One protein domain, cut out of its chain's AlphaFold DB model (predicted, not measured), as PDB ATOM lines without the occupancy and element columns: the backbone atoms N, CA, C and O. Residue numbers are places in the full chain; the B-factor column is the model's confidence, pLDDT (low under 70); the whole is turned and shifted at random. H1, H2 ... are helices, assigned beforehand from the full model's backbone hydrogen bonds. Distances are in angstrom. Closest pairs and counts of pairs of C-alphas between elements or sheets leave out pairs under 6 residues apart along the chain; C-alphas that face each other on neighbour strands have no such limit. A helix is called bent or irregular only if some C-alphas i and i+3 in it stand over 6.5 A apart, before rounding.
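This is residues 57 to 199 of the 202 residues of an uncharacterized protein of Clostridium sp. CAG:524 (UniProt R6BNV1). Five long rods, H1, H2, the first arm of H3, H5 and H7, make an up-and-down bundle, each running against the one before it in the chain. H1, H2, H3a, H5 and H7 follow one another round the bundle's long axis, H7 lying nearest the middle, with the small helices H4 and H6 at opposite ends. The printed part has 143 residues, with seven named helices in the order H1 to H7 and no named strand; the class is all helix. The whole is compact, with a radius of gyration of the C-alphas of 15.7 A, yet elongated, spanning 48 by 29 by 25 A.

Find C-alpha 57 at (112.201, 111.717, 161.904); from there H1 runs to residue 78, over 34.4 A. It is only just irregular: C-alphas 72 and 75 are 6.52 A apart. H2, residues 83 to 101, covers 27.7 A. H3, residues 105 to 131, was assigned as one helix by its hydrogen bonds but is bent: C-alphas 121 and 124 are 7.3 A apart. Its arms H3a, residues 105 to 121, and H3b, residues 124 to 131, stand at a steep tilt of 51 degrees. H4 is residues 133 to 136. H5 begins at C-alpha 142, (118.258, 126.952, 129.739), and runs 36.3 A to residue 166. After H6, residues 168 to 171, H7 runs 31.2 A from residue 176 to C-alpha 197 at (121.099, 134.529, 139.230). H7 has a kink of 31 degrees near residue 191 and is only just irregular: C-alphas 192 and 195 are 6.6 A apart.

Begin at the hub, H5. It touches H7, opposite ways at a shallow tilt of 23 degrees; their closest C-alphas, of Ala 150 and Gly 187, are 4.0 A apart. Residues 161 to 165 of H5 touch residues 96 to 101 of H2, closest at C-alphas 165 and 100, 5.5 A. H5 and H3a only just touch, with 3 pairs of C-alphas within 8 A, closest at Val 162 and Leu 107, 6.7 A. H5 and H6 touch only at the corner, C-alphas 164 and 171 being 4.8 A apart. H2 and H3a form a hairpin at 20 degrees, C-alphas 99 and 106 being closest at 3.9 A. H1 and H2 form another, closest at C-alphas 72 and 85, 6.3 A. H1 touches H7 the same way at 4 degrees, closest at C-alphas 71 and 189, 6.8 A. H3b touches residues 191 to 195 of H7, closest at C-alphas 129 and 195, 6.7 A. H4 is close to but not clearly touching H5, with C-alphas 135 and 143 7.7 A apart. H1 and H5 are apart. In H2, H3a, H3b and H5 every O i to N i+4 pair is within hydrogen-bond range; H1 has 11 of 18, H7 16 of 18, and H4 and H6 are too short for such a pair.

Look at Asp 137 and Asp 168 for the two C-alphas farthest apart, 48.1 A. The printed part has no cut, and the six links are tight. The mean pLDDT of the printed part is 90.9; residues 137 to 141 are under 70.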
ATOM      1  N   VAL A  57     113.287 111.267 162.784       85.38
ATOM      2  CA  VAL A  57     112.201 111.717 161.904       85.38
ATOM      3  C   VAL A  57     111.744 113.123 162.276       85.38
ATOM      4  O   VAL A  57     111.475 113.944 161.395       85.38
ATOM      5  N   TRP A  58     111.671 113.422 163.572       87.69
ATOM      6  CA  TRP A  58     111.310 114.748 164.060       87.69
ATOM      7  C   TRP A  58     112.372 115.787 163.684       87.69
ATOM      8  O   TRP A  58     112.016 116.865 163.208       87.69
ATOM      9  N   ILE A  59     113.658 115.429 163.774       89.62
ATOM     10  CA  ILE A  59     114.767 116.294 163.335       89.62
ATOM     11  C   ILE A  59     114.619 116.648 161.854       89.62
ATOM     12  O   ILE A  59     114.679 117.828 161.508       89.62
ATOM     13  N   TYR A  60     114.363 115.665 160.982       90.94
ATOM     14  CA  TYR A  60     114.172 115.929 159.552       90.94
ATOM     15  C   TYR A  60     113.010 116.887 159.281       90.94
ATOM     16  O   TYR A  60     113.132 117.769 158.435       90.94
ATOM     17  N   ARG A  61     111.895 116.747 160.008       93.81
ATOM     18  CA  ARG A  61     110.721 117.622 159.855       93.81
ATOM     19  C   ARG A  61     111.030 119.054 160.279       93.81
ATOM     20  O   ARG A  61     110.722 119.979 159.535       93.81
ATOM     21  N   VAL A  62     111.644 119.235 161.448       94.50
ATOM     22  CA  VAL A  62     111.992 120.566 161.968       94.50
ATOM     23  C   VAL A  62     113.025 121.243 161.073       94.50
ATOM     24  O   VAL A  62     112.835 122.398 160.695       94.50
ATOM     25  N   ALA A  63     114.071 120.518 160.669       95.12
ATOM     26  CA  ALA A  63     115.070 121.029 159.738       95.12
ATOM     27  C   ALA A  63     114.421 121.462 158.416       95.12
ATOM     28  O   ALA A  63     114.666 122.570 157.951       95.12
ATOM     29  N   PHE A  64     113.539 120.633 157.852       97.25
ATOM     30  CA  PHE A  64     112.819 120.964 156.625       97.25
ATOM     31  C   PHE A  64     111.982 122.245 156.760       97.25
ATOM     32  O   PHE A  64     112.070 123.113 155.896       97.25
ATOM     33  N   VAL A  65     111.236 122.417 157.860       97.62
ATOM     34  CA  VAL A  65     110.464 123.649 158.125       97.62
ATOM     35  C   VAL A  65     111.369 124.876 158.158       97.62
ATOM     36  O   VAL A  65     111.083 125.862 157.481       97.62
ATOM     37  N   ILE A  66     112.462 124.816 158.923       97.00
ATOM     38  CA  ILE A  66     113.405 125.934 159.055       97.00
ATOM     39  C   ILE A  66     113.964 126.315 157.688       97.00
ATOM     40  O   ILE A  66     114.012 127.497 157.353       97.00
ATOM     41  N   ILE A  67     114.354 125.323 156.886       96.62
ATOM     42  CA  ILE A  67     114.932 125.577 155.572       96.62
ATOM     43  C   ILE A  67     113.889 126.193 154.629       96.62
ATOM     44  O   ILE A  67     114.202 127.187 153.980       96.62
ATOM     45  N   VAL A  68     112.656 125.674 154.578       96.94
ATOM     46  CA  VAL A  68     111.582 126.258 153.751       96.94
ATOM     47  C   VAL A  68     111.356 127.727 154.114       96.94
ATOM     48  O   VAL A  68     111.297 128.574 153.230       96.94
ATOM     49  N   LEU A  69     111.307 128.064 155.404       95.44
ATOM     50  CA  LEU A  69     111.163 129.458 155.834       95.44
ATOM     51  C   LEU A  69     112.389 130.308 155.467       95.44
ATOM     52  O   LEU A  69     112.231 131.446 155.031       95.44
ATOM     53  N   ALA A  70     113.598 129.757 155.588       94.38
ATOM     54  CA  ALA A  70     114.832 130.453 155.234       94.38
ATOM     55  C   ALA A  70     114.934 130.759 153.731       94.38
ATOM     56  O   ALA A  70     115.466 131.807 153.370       94.38
ATOM     57  N   ILE A  71     114.389 129.908 152.851       94.31
ATOM     58  CA  ILE A  71     114.329 130.202 151.408       94.31
ATOM     59  C   ILE A  71     113.524 131.481 151.142       94.31
ATOM     60  O   ILE A  71     113.868 132.235 150.241       94.31
ATOM     61  N   GLY A  72     112.481 131.774 151.922       89.88
ATOM     62  CA  GLY A  72     111.708 133.012 151.770       89.88
ATOM     63  C   GLY A  72     112.522 134.285 152.019       89.88
ATOM     64  O   GLY A  72     112.166 135.353 151.529       89.88
ATOM     65  N   LEU A  73     113.633 134.193 152.756       91.00
ATOM     66  CA  LEU A  73     114.514 135.333 153.036       91.00
ATOM     67  C   LEU A  73     115.408 135.689 151.845       91.00
ATOM     68  O   LEU A  73     116.039 136.741 151.848       91.00
ATOM     69  N   VAL A  74     115.459 134.831 150.826       88.31
ATOM     70  CA  VAL A  74     116.270 135.023 149.620       88.31
ATOM     71  C   VAL A  74     115.886 136.316 148.886       88.31
ATOM     72  O   VAL A  74     116.767 137.000 148.374       88.31
ATOM     73  N   ASP A  75     114.617 136.727 148.935       82.38
ATOM     74  CA  ASP A  75     114.148 137.978 148.316       82.38
ATOM     75  C   ASP A  75     114.727 139.243 148.973       82.38
ATOM     76  O   ASP A  75     114.857 140.275 148.315       82.38
ATOM     77  N   ILE A  76     115.166 139.162 150.239       84.75
ATOM     78  CA  ILE A  76     115.805 140.292 150.938       84.75
ATOM     79  C   ILE A  76     117.086 140.711 150.209       84.75
ATOM     80  O   ILE A  76     117.422 141.895 150.187       84.75
ATOM     81  N   LEU A  77     117.770 139.771 149.544       79.50
ATOM     82  CA  LEU A  77     118.940 140.062 148.710       79.50
ATOM     83  C   LEU A  77     118.603 140.975 147.517       79.50
ATOM     84  O   LEU A  77     119.480 141.686 147.034       79.50
ATOM     85  N   ASN A  78     117.337 141.007 147.092       74.31
ATOM     86  CA  ASN A  78     116.805 141.883 146.047       74.31
ATOM     87  C   ASN A  78     116.095 143.131 146.612       74.31
ATOM     88  O   ASN A  78     115.368 143.805 145.883       74.31
ATOM     89  N   ASN A  79     116.301 143.465 147.893       78.38
ATOM     90  CA  ASN A  79     115.614 144.551 148.607       78.38
ATOM     91  C   ASN A  79     114.078 144.422 148.627       78.38
ATOM     92  O   ASN A  79     113.378 145.428 148.759       78.38
ATOM     93  N   SER A  80     113.544 143.204 148.513       80.19
ATOM     94  CA  SER A  80     112.111 142.938 148.624       80.19
ATOM     95  C   SER A  80     111.819 141.937 149.746       80.19
ATOM     96  O   SER A  80     112.681 141.188 150.198       80.19
ATOM     97  N   PHE A  81     110.593 141.966 150.266       84.25
ATOM     98  CA  PHE A  81     110.113 140.988 151.239       84.25
ATOM     99  C   PHE A  81     108.775 140.438 150.763       84.25
ATOM    100  O   PHE A  81     107.778 141.163 150.724       84.25
ATOM    101  N   ASP A  82     108.746 139.155 150.416       84.44
ATOM    102  CA  ASP A  82     107.530 138.494 149.967       84.44
ATOM    103  C   ASP A  82     106.744 137.923 151.159       84.44
ATOM    104  O   ASP A  82     106.901 136.769 151.560       84.44
ATOM    105  N   GLY A  83     105.857 138.735 151.739       87.38
ATOM    106  CA  GLY A  83     104.935 138.269 152.783       87.38
ATOM    107  C   GLY A  83     103.985 137.159 152.305       87.38
ATOM    108  O   GLY A  83     103.557 136.322 153.106       87.38
ATOM    109  N   THR A  84     103.696 137.108 151.001       90.62
ATOM    110  CA  THR A  84     102.832 136.089 150.386       90.62
ATOM    111  C   THR A  84     103.501 134.722 150.434       90.62
ATOM    112  O   THR A  84     102.830 133.726 150.713       90.62
ATOM    113  N   TYR A  85     104.828 134.673 150.275       95.12
ATOM    114  CA  TYR A  85     105.611 133.449 150.432       95.12
ATOM    115  C   TYR A  85     105.374 132.787 151.792       95.12
ATOM    116  O   TYR A  85     105.049 131.605 151.850       95.12
ATOM    117  N   TYR A  86     105.492 133.538 152.892       95.19
ATOM    118  CA  TYR A  86     105.337 132.984 154.245       95.19
ATOM    119  C   TYR A  86     103.909 132.531 154.526       95.19
ATOM    120  O   TYR A  86     103.700 131.494 155.161       95.19
ATOM    121  N   PHE A  87     102.922 133.267 154.012       93.81
ATOM    122  CA  PHE A  87     101.530 132.842 154.076       93.81
ATOM    123  C   PHE A  87     101.328 131.512 153.333       93.81
ATOM    124  O   PHE A  87     100.796 130.558 153.903       93.81
ATOM    125  N   GLY A  88     101.834 131.402 152.102       96.88
ATOM    126  CA  GLY A  88     101.813 130.160 151.332       96.88
ATOM    127  C   GLY A  88     102.577 129.019 152.010       96.88
ATOM    128  O   GLY A  88     102.093 127.888 152.019       96.88
ATOM    129  N   ALA A  89     103.712 129.309 152.650       97.12
ATOM    130  CA  ALA A  89     104.537 128.331 153.356       97.12
ATOM    131  C   ALA A  89     103.791 127.682 154.525       97.12
ATOM    132  O   ALA A  89     103.879 126.468 154.705       97.12
ATOM    133  N   ILE A  90     103.004 128.451 155.282       96.38
ATOM    134  CA  ILE A  90     102.173 127.902 156.363       96.38
ATOM    135  C   ILE A  90     101.138 126.917 155.799       96.38
ATOM    136  O   ILE A  90     101.022 125.798 156.303       96.38
ATOM    137  N   PHE A  91     100.430 127.295 154.728       96.62
ATOM    138  CA  PHE A  91      99.457 126.419 154.061       96.62
ATOM    139  C   PHE A  91     100.113 125.158 153.491       96.62
ATOM    140  O   PHE A  91      99.603 124.049 153.682       96.62
ATOM    141  N   TYR A  92     101.268 125.323 152.848       98.19
ATOM    142  CA  TYR A  92     102.045 124.234 152.278       98.19
ATOM    143  C   TYR A  92     102.468 123.226 153.348       98.19
ATOM    144  O   TYR A  92     102.180 122.034 153.224       98.19
ATOM    145  N   LEU A  93     103.114 123.700 154.415       97.94
ATOM    146  CA  LEU A  93     103.616 122.854 155.495       97.94
ATOM    147  C   LEU A  93     102.470 122.139 156.218       97.94
ATOM    148  O   LEU A  93     102.579 120.942 156.493       97.94
ATOM    149  N   ALA A  94     101.353 122.828 156.471       96.12
ATOM    150  CA  ALA A  94     100.166 122.213 157.060       96.12
ATOM    151  C   ALA A  94      99.618 121.082 156.175       96.12
ATOM    152  O   ALA A  94      99.445 119.955 156.647       96.12
ATOM    153  N   GLY A  95      99.410 121.347 154.880       96.88
ATOM    154  CA  GLY A  95      98.931 120.343 153.930       96.88
ATOM    155  C   GLY A  95      99.885 119.159 153.777       96.88
ATOM    156  O   GLY A  95      99.442 118.009 153.797       96.88
ATOM    157  N   LEU A  96     101.195 119.414 153.700       97.94
ATOM    158  CA  LEU A  96     102.224 118.377 153.608       97.94
ATOM    159  C   LEU A  96     102.240 117.483 154.850       97.94
ATOM    160  O   LEU A  96     102.204 116.260 154.726       97.94
ATOM    161  N   PHE A  97     102.287 118.059 156.054       96.62
ATOM    162  CA  PHE A  97     102.369 117.255 157.272       96.62
ATOM    163  C   PHE A  97     101.076 116.498 157.557       96.62
ATOM    164  O   PHE A  97     101.147 115.346 157.990       96.62
ATOM    165  N   ILE A  98      99.908 117.069 157.269       94.75
ATOM    166  CA  ILE A  98      98.653 116.312 157.322       94.75
ATOM    167  C   ILE A  98      98.695 115.166 156.294       94.75
ATOM    168  O   ILE A  98      98.405 114.019 156.642       94.75
ATOM    169  N   GLY A  99      99.165 115.443 155.074       94.62
ATOM    170  CA  GLY A  99      99.366 114.454 154.015       94.62
ATOM    171  C   GLY A  99     100.330 113.324 154.364       94.62
ATOM    172  O   GLY A  99     100.118 112.191 153.949       94.62
ATOM    173  N   LEU A 100     101.349 113.575 155.181       94.38
ATOM    174  CA  LEU A 100     102.299 112.547 155.616       94.38
ATOM    175  C   LEU A 100     101.785 111.684 156.778       94.38
ATOM    176  O   LEU A 100     102.279 110.570 156.974       94.38
ATOM    177  N   ASN A 101     100.843 112.190 157.582       90.06
ATOM    178  CA  ASN A 101     100.480 111.568 158.861       90.06
ATOM    179  C   ASN A 101      99.045 111.010 158.914       90.06
ATOM    180  O   ASN A 101      98.820 110.061 159.661       90.06
ATOM    181  N   ILE A 102      98.093 111.530 158.127       89.69
ATOM    182  CA  ILE A 102      96.687 111.082 158.141       89.69
ATOM    183  C   ILE A 102      96.378 110.264 156.884       89.69
ATOM    184  O   ILE A 102      96.328 110.810 155.781       89.69
ATOM    185  N   LYS A 103      96.146 108.954 157.023       86.25
ATOM    186  CA  LYS A 103      95.818 108.080 155.880       86.25
ATOM    187  C   LYS A 103      94.507 108.498 155.205       86.25
ATOM    188  O   LYS A 103      93.531 108.827 155.878       86.25
ATOM    189  N   GLY A 104      94.479 108.474 153.873       81.94
ATOM    190  CA  GLY A 104      93.286 108.793 153.081       81.94
ATOM    191  C   GLY A 104      92.977 110.292 153.061       81.94
ATOM    192  O   GLY A 104      93.360 110.979 152.119       81.94
ATOM    193  N   VAL A 105      92.336 110.819 154.113       85.31
ATOM    194  CA  VAL A 105      91.944 112.244 154.208       85.31
ATOM    195  C   VAL A 105      93.154 113.177 154.092       85.31
ATOM    196  O   VAL A 105      93.040 114.271 153.539       85.31
ATOM    197  N   GLY A 106      94.338 112.736 154.525       87.69
ATOM    198  CA  GLY A 106      95.555 113.526 154.370       87.69
ATOM    199  C   GLY A 106      95.922 113.821 152.916       87.69
ATOM    200  O   GLY A 106      96.475 114.883 152.649       87.69
ATOM    201  N   LEU A 107      95.554 112.966 151.956       93.81
ATOM    202  CA  LEU A 107      95.794 113.236 150.533       93.81
ATOM    203  C   LEU A 107      94.970 114.424 150.026       93.81
ATOM    204  O   LEU A 107      95.458 115.213 149.219       93.81
ATOM    205  N   ILE A 108      93.749 114.591 150.540       93.56
ATOM    206  CA  ILE A 108      92.898 115.741 150.212       93.56
ATOM    207  C   ILE A 108      93.568 117.019 150.715       93.56
ATOM    208  O   ILE A 108      93.662 117.994 149.974       93.56
ATOM    209  N   PHE A 109      94.087 117.011 151.945       94.38
ATOM    210  CA  PHE A 109      94.822 118.147 152.508       94.38
ATOM    211  C   PHE A 109      96.141 118.425 151.784       94.38
ATOM    212  O   PHE A 109      96.478 119.589 151.572       94.38
ATOM    213  N   LEU A 110      96.858 117.385 151.356       96.62
ATOM    214  CA  LEU A 110      98.071 117.530 150.556       96.62
ATOM    215  C   LEU A 110      97.781 118.254 149.239       96.62
ATOM    216  O   LEU A 110      98.477 119.204 148.900       96.62
ATOM    217  N   LEU A 111      96.759 117.822 148.501       95.00
ATOM    218  CA  LEU A 111      96.442 118.397 147.194       95.00
ATOM    219  C   LEU A 111      95.781 119.774 147.301       95.00
ATOM    220  O   LEU A 111      96.116 120.663 146.524       95.00
ATOM    221  N   SER A 112      94.881 119.965 148.270       95.25
ATOM    222  CA  SER A 112      94.225 121.255 148.504       95.25
ATOM    223  C   SER A 112      95.177 122.248 149.169       95.25
ATOM    224  O   SER A 112      95.711 123.124 148.510       95.25
ATOM    225  N   HIS A 113      95.457 122.097 150.461       94.56
ATOM    226  CA  HIS A 113      96.241 123.062 151.230       94.56
ATOM    227  C   HIS A 113      97.722 123.017 150.853       94.56
ATOM    228  O   HIS A 113      98.337 124.065 150.677       94.56
ATOM    229  N   GLY A 114      98.279 121.815 150.675       96.31
ATOM    230  CA  GLY A 114      99.673 121.649 150.268       96.31
ATOM    231  C   GLY A 114      99.919 122.221 148.870       96.31
ATOM    232  O   GLY A 114     100.807 123.052 148.690       96.31
ATOM    233  N   GLY A 115      99.086 121.836 147.901       95.81
ATOM    234  CA  GLY A 115      99.149 122.321 146.520       95.81
ATOM    235  C   GLY A 115      98.889 123.822 146.400       95.81
ATOM    236  O   GLY A 115      99.683 124.529 145.781       95.81
ATOM    237  N   THR A 116      97.830 124.337 147.035       96.00
ATOM    238  CA  THR A 116      97.554 125.780 147.073       96.00
ATOM    239  C   THR A 116      98.687 126.545 147.752       96.00
ATOM    240  O   THR A 116      99.094 127.579 147.234       96.00
ATOM    241  N   GLY A 117      99.245 126.031 148.852       97.31
ATOM    242  CA  GLY A 117     100.392 126.634 149.530       97.31
ATOM    243  C   GLY A 117     101.613 126.762 148.619       97.31
ATOM    244  O   GLY A 117     102.144 127.860 148.480       97.31
ATOM    245  N   ILE A 118     101.994 125.685 147.916       96.69
ATOM    246  CA  ILE A 118     103.065 125.724 146.898       96.69
ATOM    247  C   ILE A 118     102.745 126.755 145.813       96.69
ATOM    248  O   ILE A 118     103.620 127.523 145.414       96.69
ATOM    249  N   GLY A 119     101.498 126.785 145.340       95.75
ATOM    250  CA  GLY A 119     101.048 127.755 144.348       95.75
ATOM    251  C   GLY A 119     101.266 129.191 144.821       95.75
ATOM    252  O   GLY A 119     101.923 129.968 144.138       95.75
ATOM    253  N   ILE A 120     100.790 129.523 146.019       95.88
ATOM    254  CA  ILE A 120     100.953 130.851 146.624       95.88
ATOM    255  C   ILE A 120     102.440 131.200 146.797       95.88
ATOM    256  O   ILE A 120     102.829 132.327 146.508       95.88
ATOM    257  N   MET A 121     103.273 130.239 147.210       95.38
ATOM    258  CA  MET A 121     104.713 130.450 147.406       95.38
ATOM    259  C   MET A 121     105.480 130.726 146.108       95.38
ATOM    260  O   MET A 121     106.468 131.453 146.135       95.38
ATOM    261  N   LEU A 122     105.102 130.080 145.000       94.69
ATOM    262  CA  LEU A 122     105.963 129.991 143.813       94.69
ATOM    263  C   LEU A 122     105.388 130.678 142.575       94.69
ATOM    264  O   LEU A 122     106.153 131.184 141.757       94.69
ATOM    265  N   VAL A 123     104.062 130.712 142.411       93.62
ATOM    266  CA  VAL A 123     103.413 131.266 141.210       93.62
ATOM    267  C   VAL A 123     103.775 132.734 140.972       93.62
ATOM    268  O   VAL A 123     104.095 133.047 139.826       93.62
ATOM    269  N   PRO A 124     103.800 133.632 141.980       91.31
ATOM    270  CA  PRO A 124     104.227 135.014 141.759       91.31
ATOM    271  C   PRO A 124     105.641 135.102 141.167       91.31
ATOM    272  O   PRO A 124     105.850 135.756 140.145       91.31
ATOM    273  N   THR A 125     106.592 134.353 141.734       91.38
ATOM    274  CA  THR A 125     107.970 134.287 141.230       91.38
ATOM    275  C   THR A 125     108.027 133.729 139.807       91.38
ATOM    276  O   THR A 125     108.696 134.299 138.949       91.38
ATOM    277  N   ILE A 126     107.283 132.658 139.523       92.19
ATOM    278  CA  ILE A 126     107.200 132.057 138.184       92.19
ATOM    279  C   ILE A 126     106.647 133.060 137.159       92.19
ATOM    280  O   ILE A 126     107.193 133.179 136.063       92.19
ATOM    281  N   ILE A 127     105.600 133.814 137.508       90.62
ATOM    282  CA  ILE A 127     105.028 134.853 136.639       90.62
ATOM    283  C   ILE A 127     106.069 135.934 136.334       90.62
ATOM    284  O   ILE A 127     106.189 136.345 135.179       90.62
ATOM    285  N   ASN A 128     106.833 136.374 137.333       88.62
ATOM    286  CA  ASN A 128     107.882 137.376 137.140       88.62
ATOM    287  C   ASN A 128     109.012 136.851 136.240       88.62
ATOM    288  O   ASN A 128     109.465 137.569 135.349       88.62
ATOM    289  N   ILE A 129     109.394 135.578 136.384       90.06
ATOM    290  CA  ILE A 129     110.351 134.930 135.476       90.06
ATOM    291  C   ILE A 129     109.809 134.912 134.040       90.06
ATOM    292  O   ILE A 129     110.531 135.283 133.116       90.06
ATOM    293  N   PHE A 130     108.541 134.541 133.833       89.12
ATOM    294  CA  PHE A 130     107.943 134.499 132.493       89.12
ATOM    295  C   PHE A 130     107.747 135.874 131.850       89.12
ATOM    296  O   PHE A 130     107.800 135.983 130.628       89.12
ATOM    297  N   LYS A 131     107.530 136.922 132.649       87.62
ATOM    298  CA  LYS A 131     107.430 138.308 132.163       87.62
ATOM    299  C   LYS A 131     108.790 138.956 131.902       87.62
ATOM    300  O   LYS A 131     108.836 140.031 131.307       87.62
ATOM    301  N   SER A 132     109.879 138.337 132.351       85.38
ATOM    302  CA  SER A 132     111.224 138.863 132.151       85.38
ATOM    303  C   SER A 132     111.605 138.872 130.663       85.38
ATOM    304  O   SER A 132     111.363 137.877 129.972       85.38
ATOM    305  N   PRO A 133     112.286 139.926 130.168       80.62
ATOM    306  CA  PRO A 133     112.820 139.974 128.803       80.62
ATOM    307  C   PRO A 133     113.708 138.772 128.444       80.62
ATOM    308  O   PRO A 133     113.794 138.391 127.279       80.62
ATOM    309  N   LEU A 134     114.317 138.130 129.447       77.81
ATOM    310  CA  LEU A 134     115.183 136.963 129.278       77.81
ATOM    311  C   LEU A 134     114.472 135.755 128.660       77.81
ATOM    312  O   LEU A 134     115.132 134.941 128.026       77.81
ATOM    313  N   MET A 135     113.147 135.639 128.809       76.94
ATOM    314  CA  MET A 135     112.384 134.554 128.179       76.94
ATOM    315  C   MET A 135     112.179 134.744 126.674       76.94
ATOM    316  O   MET A 135     111.849 133.786 125.978       76.94
ATOM    317  N   SER A 136     112.378 135.961 126.165       70.50
ATOM    318  CA  SER A 136     112.332 136.258 124.729       70.50
ATOM    319  C   SER A 136     113.700 136.165 124.046       70.50
ATOM    320  O   SER A 136     113.774 136.200 122.819       70.50
ATOM    321  N   ASP A 137     114.775 136.024 124.827       67.31
ATOM    322  CA  ASP A 137     116.143 135.952 124.326       67.31
ATOM    323  C   ASP A 137     116.565 134.492 124.102       67.31
ATOM    324  O   ASP A 137     116.650 133.691 125.039       67.31
ATOM    325  N   LEU A 138     116.861 134.146 122.845       58.31
ATOM    326  CA  LEU A 138     117.250 132.798 122.412       58.31
ATOM    327  C   LEU A 138     118.509 132.281 123.140       58.31
ATOM    328  O   LEU A 138     118.734 131.071 123.209       58.31
ATOM    329  N   ALA A 139     119.324 133.186 123.696       62.56
ATOM    330  CA  ALA A 139     120.520 132.855 124.468       62.56
ATOM    331  C   ALA A 139     120.219 132.232 125.849       62.56
ATOM    332  O   ALA A 139     121.093 131.584 126.426       62.56
ATOM    333  N   ASN A 140     118.994 132.371 126.374       66.94
ATOM    334  CA  ASN A 140     118.608 131.917 127.718       66.94
ATOM    335  C   ASN A 140     117.657 130.708 127.735       66.94
ATOM    336  O   ASN A 140     116.981 130.456 128.737       66.94
ATOM    337  N   ASN A 141     117.672 129.885 126.678       66.38
ATOM    338  CA  ASN A 141     116.860 128.661 126.564       66.38
ATOM    339  C   ASN A 141     116.979 127.694 127.766       66.38
ATOM    340  O   ASN A 141     116.075 126.895 128.009       66.38
ATOM    341  N   ASN A 142     118.051 127.788 128.557       81.31
ATOM    342  CA  ASN A 142     118.258 126.952 129.739       81.31
ATOM    343  C   ASN A 142     117.319 127.292 130.913       81.31
ATOM    344  O   ASN A 142     117.044 126.402 131.717       81.31
ATOM    345  N   ILE A 143     116.790 128.522 131.023       86.56
ATOM    346  CA  ILE A 143     115.892 128.904 132.135       86.56
ATOM    347  C   ILE A 143     114.616 128.054 132.101       86.56
ATOM    348  O   ILE A 143     114.193 127.527 133.131       86.56
ATOM    349  N   MET A 144     114.036 127.862 130.912       86.62
ATOM    350  CA  MET A 144     112.849 127.023 130.742       86.62
ATOM    351  C   MET A 144     113.139 125.567 131.129       86.62
ATOM    352  O   MET A 144     112.362 124.961 131.865       86.62
ATOM    353  N   SER A 145     114.279 125.010 130.707       89.06
ATOM    354  CA  SER A 145     114.678 123.650 131.099       89.06
ATOM    355  C   SER A 145     114.843 123.510 132.615       89.06
ATOM    356  O   SER A 145     114.373 122.531 133.193       89.06
ATOM    357  N   ILE A 146     115.455 124.497 133.272       91.19
ATOM    358  CA  ILE A 146     115.636 124.514 134.729       91.19
ATOM    359  C   ILE A 146     114.278 124.591 135.451       91.19
ATOM    360  O   ILE A 146     114.056 123.849 136.411       91.19
ATOM    361  N   LEU A 147     113.341 125.417 134.971       91.81
ATOM    362  CA  LEU A 147     111.975 125.485 135.510       91.81
ATOM    363  C   LEU A 147     111.225 124.157 135.358       91.81
ATOM    364  O   LEU A 147     110.559 123.718 136.297       91.81
ATOM    365  N   VAL A 148     111.357 123.490 134.208       92.06
ATOM    366  CA  VAL A 148     110.755 122.169 133.975       92.06
ATOM    367  C   VAL A 148     111.321 121.136 134.952       92.06
ATOM    368  O   VAL A 148     110.553 120.379 135.545       92.06
ATOM    369  N   ILE A 149     112.637 121.133 135.186       93.94
ATOM    370  CA  ILE A 149     113.275 120.244 136.171       93.94
ATOM    371  C   ILE A 149     112.722 120.504 137.579       93.94
ATOM    372  O   ILE A 149     112.368 119.553 138.281       93.94
ATOM    373  N   ALA A 150     112.594 121.772 137.982       95.94
ATOM    374  CA  ALA A 150     112.027 122.138 139.278       95.94
ATOM    375  C   ALA A 150     110.573 121.667 139.427       95.94
ATOM    376  O   ALA A 150     110.204 121.095 140.456       95.94
ATOM    377  N   PHE A 151     109.759 121.851 138.386       95.12
ATOM    378  CA  PHE A 151     108.368 121.409 138.378       95.12
ATOM    379  C   PHE A 151     108.251 119.882 138.474       95.12
ATOM    380  O   PHE A 151     107.482 119.374 139.292       95.12
ATOM    381  N   ILE A 152     109.058 119.141 137.706       97.00
ATOM    382  CA  ILE A 152     109.107 117.674 137.776       97.00
ATOM    383  C   ILE A 152     109.502 117.222 139.185       97.00
ATOM    384  O   ILE A 152     108.861 116.323 139.727       97.00
ATOM    385  N   ALA A 153     110.501 117.855 139.811       97.81
ATOM    386  CA  ALA A 153     110.906 117.524 141.176       97.81
ATOM    387  C   ALA A 153     109.745 117.678 142.176       97.81
ATOM    388  O   ALA A 153     109.511 116.772 142.979       97.81
ATOM    389  N   ILE A 154     108.967 118.763 142.080       97.62
ATOM    390  CA  ILE A 154     107.785 118.993 142.929       97.62
ATOM    391  C   ILE A 154     106.708 117.931 142.679       97.62
ATOM    392  O   ILE A 154     106.185 117.354 143.633       97.62
ATOM    393  N   VAL A 155     106.388 117.630 141.417       97.12
ATOM    394  CA  VAL A 155     105.377 116.613 141.074       97.12
ATOM    395  C   VAL A 155     105.790 115.239 141.599       97.12
ATOM    396  O   VAL A 155     104.985 114.549 142.229       97.12
ATOM    397  N   VAL A 156     107.052 114.848 141.409       98.06
ATOM    398  CA  VAL A 156     107.578 113.581 141.937       98.06
ATOM    399  C   VAL A 156     107.533 113.573 143.468       98.06
ATOM    400  O   VAL A 156     107.152 112.557 144.047       98.06
ATOM    401  N   ALA A 157     107.837 114.687 144.138       97.88
ATOM    402  CA  ALA A 157     107.726 114.792 145.594       97.88
ATOM    403  C   ALA A 157     106.284 114.586 146.090       97.88
ATOM    404  O   ALA A 157     106.065 113.877 147.079       97.88
ATOM    405  N   ILE A 158     105.290 115.140 145.386       97.06
ATOM    406  CA  ILE A 158     103.866 114.931 145.690       97.06
ATOM    407  C   ILE A 158     103.502 113.452 145.534       97.06
ATOM    408  O   ILE A 158     102.917 112.871 146.448       97.06
ATOM    409  N   LEU A 159     103.892 112.813 144.427       96.88
ATOM    410  CA  LEU A 159     103.638 111.385 144.204       96.88
ATOM    411  C   LEU A 159     104.298 110.514 145.281       96.88
ATOM    412  O   LEU A 159     103.662 109.615 145.829       96.88
ATOM    413  N   MET A 160     105.545 110.811 145.645       96.94
ATOM    414  CA  MET A 160     106.246 110.117 146.728       96.94
ATOM    415  C   MET A 160     105.554 110.323 148.079       96.94
ATOM    416  O   MET A 160     105.467 109.385 148.867       96.94
ATOM    417  N   THR A 161     104.999 111.510 148.333       97.12
ATOM    418  CA  THR A 161     104.189 111.784 149.531       97.12
ATOM    419  C   THR A 161     102.907 110.950 149.536       97.12
ATOM    420  O   THR A 161     102.540 110.394 150.571       97.12
ATOM    421  N   VAL A 162     102.253 110.793 148.381       95.50
ATOM    422  CA  VAL A 162     101.082 109.914 148.234       95.50
ATOM    423  C   VAL A 162     101.452 108.461 148.534       95.50
ATOM    424  O   VAL A 162     100.775 107.810 149.331       95.50
ATOM    425  N   PHE A 163     102.558 107.958 147.977       95.06
ATOM    426  CA  PHE A 163     103.045 106.608 148.283       95.06
ATOM    427  C   PHE A 163     103.417 106.440 149.757       95.06
ATOM    428  O   PHE A 163     103.101 105.411 150.348       95.06
ATOM    429  N   TYR A 164     104.028 107.452 150.370       94.88
ATOM    430  CA  TYR A 164     104.341 107.465 151.798       94.88
ATOM    431  C   TYR A 164     103.091 107.409 152.680       94.88
ATOM    432  O   TYR A 164     103.105 106.758 153.724       94.88
ATOM    433  N   ASN A 165     101.999 108.052 152.266       94.50
ATOM    434  CA  ASN A 165     100.728 107.997 152.983       94.50
ATOM    435  C   ASN A 165     100.041 106.626 152.852       94.50
ATOM    436  O   ASN A 165      99.541 106.086 153.840       94.50
ATOM    437  N   LEU A 166     100.012 106.074 151.635       92.06
ATOM    438  CA  LEU A 166      99.236 104.875 151.310       92.06
ATOM    439  C   LEU A 166      99.969 103.560 151.612       92.06
ATOM    440  O   LEU A 166      99.316 102.555 151.884       92.06
ATOM    441  N   SER A 167     101.305 103.542 151.561       91.88
ATOM    442  CA  SER A 167     102.109 102.322 151.675       91.88
ATOM    443  C   SER A 167     102.993 102.328 152.917       91.88
ATOM    444  O   SER A 167     104.011 103.020 152.978       91.88
ATOM    445  N   ASP A 168     102.664 101.462 153.877       88.81
ATOM    446  CA  ASP A 168     103.488 101.258 155.076       88.81
ATOM    447  C   ASP A 168     104.878 100.699 154.720       88.81
ATOM    448  O   ASP A 168     105.873 101.049 155.352       88.81
ATOM    449  N   GLN A 169     104.983  99.901 153.649       90.19
ATOM    450  CA  GLN A 169     106.273  99.411 153.151       90.19
ATOM    451  C   GLN A 169     107.169 100.546 152.654       90.19
ATOM    452  O   GLN A 169     108.381 100.505 152.860       90.19
ATOM    453  N   PHE A 170     106.598 101.549 151.981       89.25
ATOM    454  CA  PHE A 170     107.360 102.711 151.530       89.25
ATOM    455  C   PHE A 170     107.724 103.613 152.711       89.25
ATOM    456  O   PHE A 170     108.888 103.988 152.852       89.25
ATOM    457  N   LYS A 171     106.757 103.885 153.595       88.94
ATOM    458  CA  LYS A 171     106.918 104.698 154.807       88.94
ATOM    459  C   LYS A 171     108.033 104.197 155.728       88.94
ATOM    460  O   LYS A 171     108.807 104.995 156.244       88.94
ATOM    461  N   ASN A 172     108.149 102.880 155.893       87.56
ATOM    462  CA  ASN A 172     109.131 102.269 156.790       87.56
ATOM    463  C   ASN A 172     110.563 102.241 156.221       87.56
ATOM    464  O   ASN A 172     111.486 101.816 156.911       87.56
ATOM    465  N   LYS A 173     110.790 102.690 154.976       89.25
ATOM    466  CA  LYS A 173     112.151 102.834 154.437       89.25
ATOM    467  C   LYS A 173     112.819 104.078 155.020       89.25
ATOM    468  O   LYS A 173     112.297 105.178 154.858       89.25
ATOM    469  N   ASN A 174     114.030 103.917 155.553       83.38
ATOM    470  CA  ASN A 174     114.821 104.989 156.183       83.38
ATOM    471  C   ASN A 174     114.998 106.250 155.314       83.38
ATOM    472  O   ASN A 174     115.089 107.355 155.839       83.38
ATOM    473  N   TYR A 175     115.042 106.091 153.989       87.56
ATOM    474  CA  TYR A 175     115.288 107.187 153.047       87.56
ATOM    475  C   TYR A 175     114.020 107.795 152.445       87.56
ATOM    476  O   TYR A 175     114.112 108.794 151.740       87.56
ATOM    477  N   SER A 176     112.840 107.227 152.707       92.00
ATOM    478  CA  SER A 176     111.596 107.669 152.065       92.00
ATOM    479  C   SER A 176     111.282 109.140 152.367       92.00
ATOM    480  O   SER A 176     111.137 109.943 151.448       92.00
ATOM    481  N   LEU A 177     111.256 109.509 153.649       94.44
ATOM    482  CA  LEU A 177     110.962 110.871 154.089       94.44
ATOM    483  C   LEU A 177     112.054 111.885 153.691       94.44
ATOM    484  O   LEU A 177     111.695 112.918 153.121       94.44
ATOM    485  N   PRO A 178     113.363 111.621 153.905       94.88
ATOM    486  CA  PRO A 178     114.416 112.521 153.433       94.88
ATOM    487  C   PRO A 178     114.363 112.795 151.928       94.88
ATOM    488  O   PRO A 178     114.539 113.938 151.516       94.88
ATOM    489  N   VAL A 179     114.083 111.778 151.103       96.50
ATOM    490  CA  VAL A 179     113.987 111.943 149.643       96.50
ATOM    491  C   VAL A 179     112.808 112.839 149.260       96.50
ATOM    492  O   VAL A 179     112.972 113.716 148.413       96.50
ATOM    493  N   ILE A 180     111.645 112.676 149.903       97.56
ATOM    494  CA  ILE A 180     110.481 113.552 149.684       97.56
ATOM    495  C   ILE A 180     110.846 115.011 149.972       97.56
ATOM    496  O   ILE A 180     110.618 115.886 149.138       97.56
ATOM    497  N   PHE A 181     111.437 115.267 151.140       97.81
ATOM    498  CA  PHE A 181     111.840 116.613 151.544       97.81
ATOM    499  C   PHE A 181     112.882 117.208 150.604       97.81
ATOM    500  O   PHE A 181     112.748 118.360 150.202       97.81
ATOM    501  N   LEU A 182     113.876 116.423 150.196       97.00
ATOM    502  CA  LEU A 182     114.923 116.871 149.286       97.00
ATOM    503  C   LEU A 182     114.370 117.251 147.903       97.00
ATOM    504  O   LEU A 182     114.785 118.261 147.341       97.00
ATOM    505  N   LEU A 183     113.398 116.506 147.372       97.88
ATOM    506  CA  LEU A 183     112.767 116.839 146.091       97.88
ATOM    507  C   LEU A 183     111.956 118.139 146.155       97.88
ATOM    508  O   LEU A 183     112.096 118.986 145.270       97.88
ATOM    509  N   PHE A 184     111.158 118.335 147.212       98.00
ATOM    510  CA  PHE A 184     110.463 119.610 147.426       98.00
ATOM    511  C   PHE A 184     111.449 120.770 147.567       98.00
ATOM    512  O   PHE A 184     111.279 121.805 146.925       98.00
ATOM    513  N   MET A 185     112.502 120.567 148.360       96.25
ATOM    514  CA  MET A 185     113.575 121.535 148.560       96.25
ATOM    515  C   MET A 185     114.207 121.967 147.240       96.25
ATOM    516  O   MET A 185     114.282 123.161 146.969       96.25
ATOM    517  N   ILE A 186     114.622 121.012 146.404       95.75
ATOM    518  CA  ILE A 186     115.239 121.299 145.104       95.75
ATOM    519  C   ILE A 186     114.303 122.147 144.240       95.75
ATOM    520  O   ILE A 186     114.727 123.173 143.714       95.75
ATOM    521  N   GLY A 187     113.033 121.756 144.121       96.62
ATOM    522  CA  GLY A 187     112.074 122.485 143.295       96.62
ATOM    523  C   GLY A 187     111.841 123.923 143.767       96.62
ATOM    524  O   GLY A 187     111.926 124.856 142.968       96.62
ATOM    525  N   ILE A 188     111.605 124.112 145.070       96.69
ATOM    526  CA  ILE A 188     111.366 125.433 145.674       96.69
ATOM    527  C   ILE A 188     112.609 126.324 145.526       96.69
ATOM    528  O   ILE A 188     112.494 127.474 145.102       96.69
ATOM    529  N   VAL A 189     113.796 125.795 145.844       95.62
ATOM    530  CA  VAL A 189     115.063 126.538 145.777       95.62
ATOM    531  C   VAL A 189     115.357 126.998 144.357       95.62
ATOM    532  O   VAL A 189     115.663 128.171 144.161       95.62
ATOM    533  N   ILE A 190     115.238 126.109 143.364       94.31
ATOM    534  CA  ILE A 190     115.510 126.464 141.965       94.31
ATOM    535  C   ILE A 190     114.642 127.650 141.540       94.31
ATOM    536  O   ILE A 190     115.167 128.638 141.028       94.31
ATOM    537  N   ILE A 191     113.333 127.584 141.792       94.44
ATOM    538  CA  ILE A 191     112.401 128.643 141.384       94.44
ATOM    539  C   ILE A 191     112.745 129.972 142.065       94.44
ATOM    540  O   ILE A 191     112.728 131.010 141.407       94.44
ATOM    541  N   LYS A 192     113.100 129.952 143.355       92.25
ATOM    542  CA  LYS A 192     113.419 131.171 144.116       92.25
ATOM    543  C   LYS A 192     114.789 131.761 143.795       92.25
ATOM    544  O   LYS A 192     114.967 132.966 143.930       92.25
ATOM    545  N   ILE A 193     115.745 130.952 143.345       90.62
ATOM    546  CA  ILE A 193     117.100 131.416 143.023       90.62
ATOM    547  C   ILE A 193     117.214 131.959 141.591       90.62
ATOM    548  O   ILE A 193     118.033 132.849 141.362       90.62
ATOM    549  N   ILE A 194     116.407 131.480 140.631       90.06
ATOM    550  CA  ILE A 194     116.458 131.959 139.233       90.06
ATOM    551  C   ILE A 194     116.442 133.496 139.147       90.06
ATOM    552  O   ILE A 194     117.342 134.049 138.516       90.06
ATOM    553  N   PRO A 195     115.506 134.216 139.792       87.50
ATOM    554  CA  PRO A 195     115.490 135.669 139.704       87.50
ATOM    555  C   PRO A 195     116.767 136.343 140.209       87.50
ATOM    556  O   PRO A 195     117.129 137.393 139.702       87.50
ATOM    557  N   ILE A 196     117.478 135.747 141.167       85.75
ATOM    558  CA  ILE A 196     118.736 136.302 141.681       85.75
ATOM    559  C   ILE A 196     119.871 136.085 140.694       85.75
ATOM    560  O   ILE A 196     120.581 137.030 140.367       85.75
ATOM    561  N   ILE A 197     120.032 134.856 140.191       86.19
ATOM    562  CA  ILE A 197     121.099 134.529 139.230       86.19
ATOM    563  C   ILE A 197     120.988 135.411 137.984       86.19
ATOM    564  O   ILE A 197     121.995 135.848 137.433       86.19
ATOM    565  N   TYR A 198     119.756 135.671 137.556       83.88
ATOM    566  CA  TYR A 198     119.458 136.384 136.322       83.88
ATOM    567  C   TYR A 198     119.054 137.852 136.532       83.88
ATOM    568  O   TYR A 198     118.664 138.512 135.570       83.88
ATOM    569  N   ASN A 199     119.149 138.365 137.763       81.62
ATOM    570  CA  ASN A 199     118.793 139.738 138.136       81.62
ATOM    571  C   ASN A 199     117.399 140.179 137.630       81.62
ATOM    572  O   ASN A 199     117.224 141.253 137.054       81.62
TER     573      ASN A 199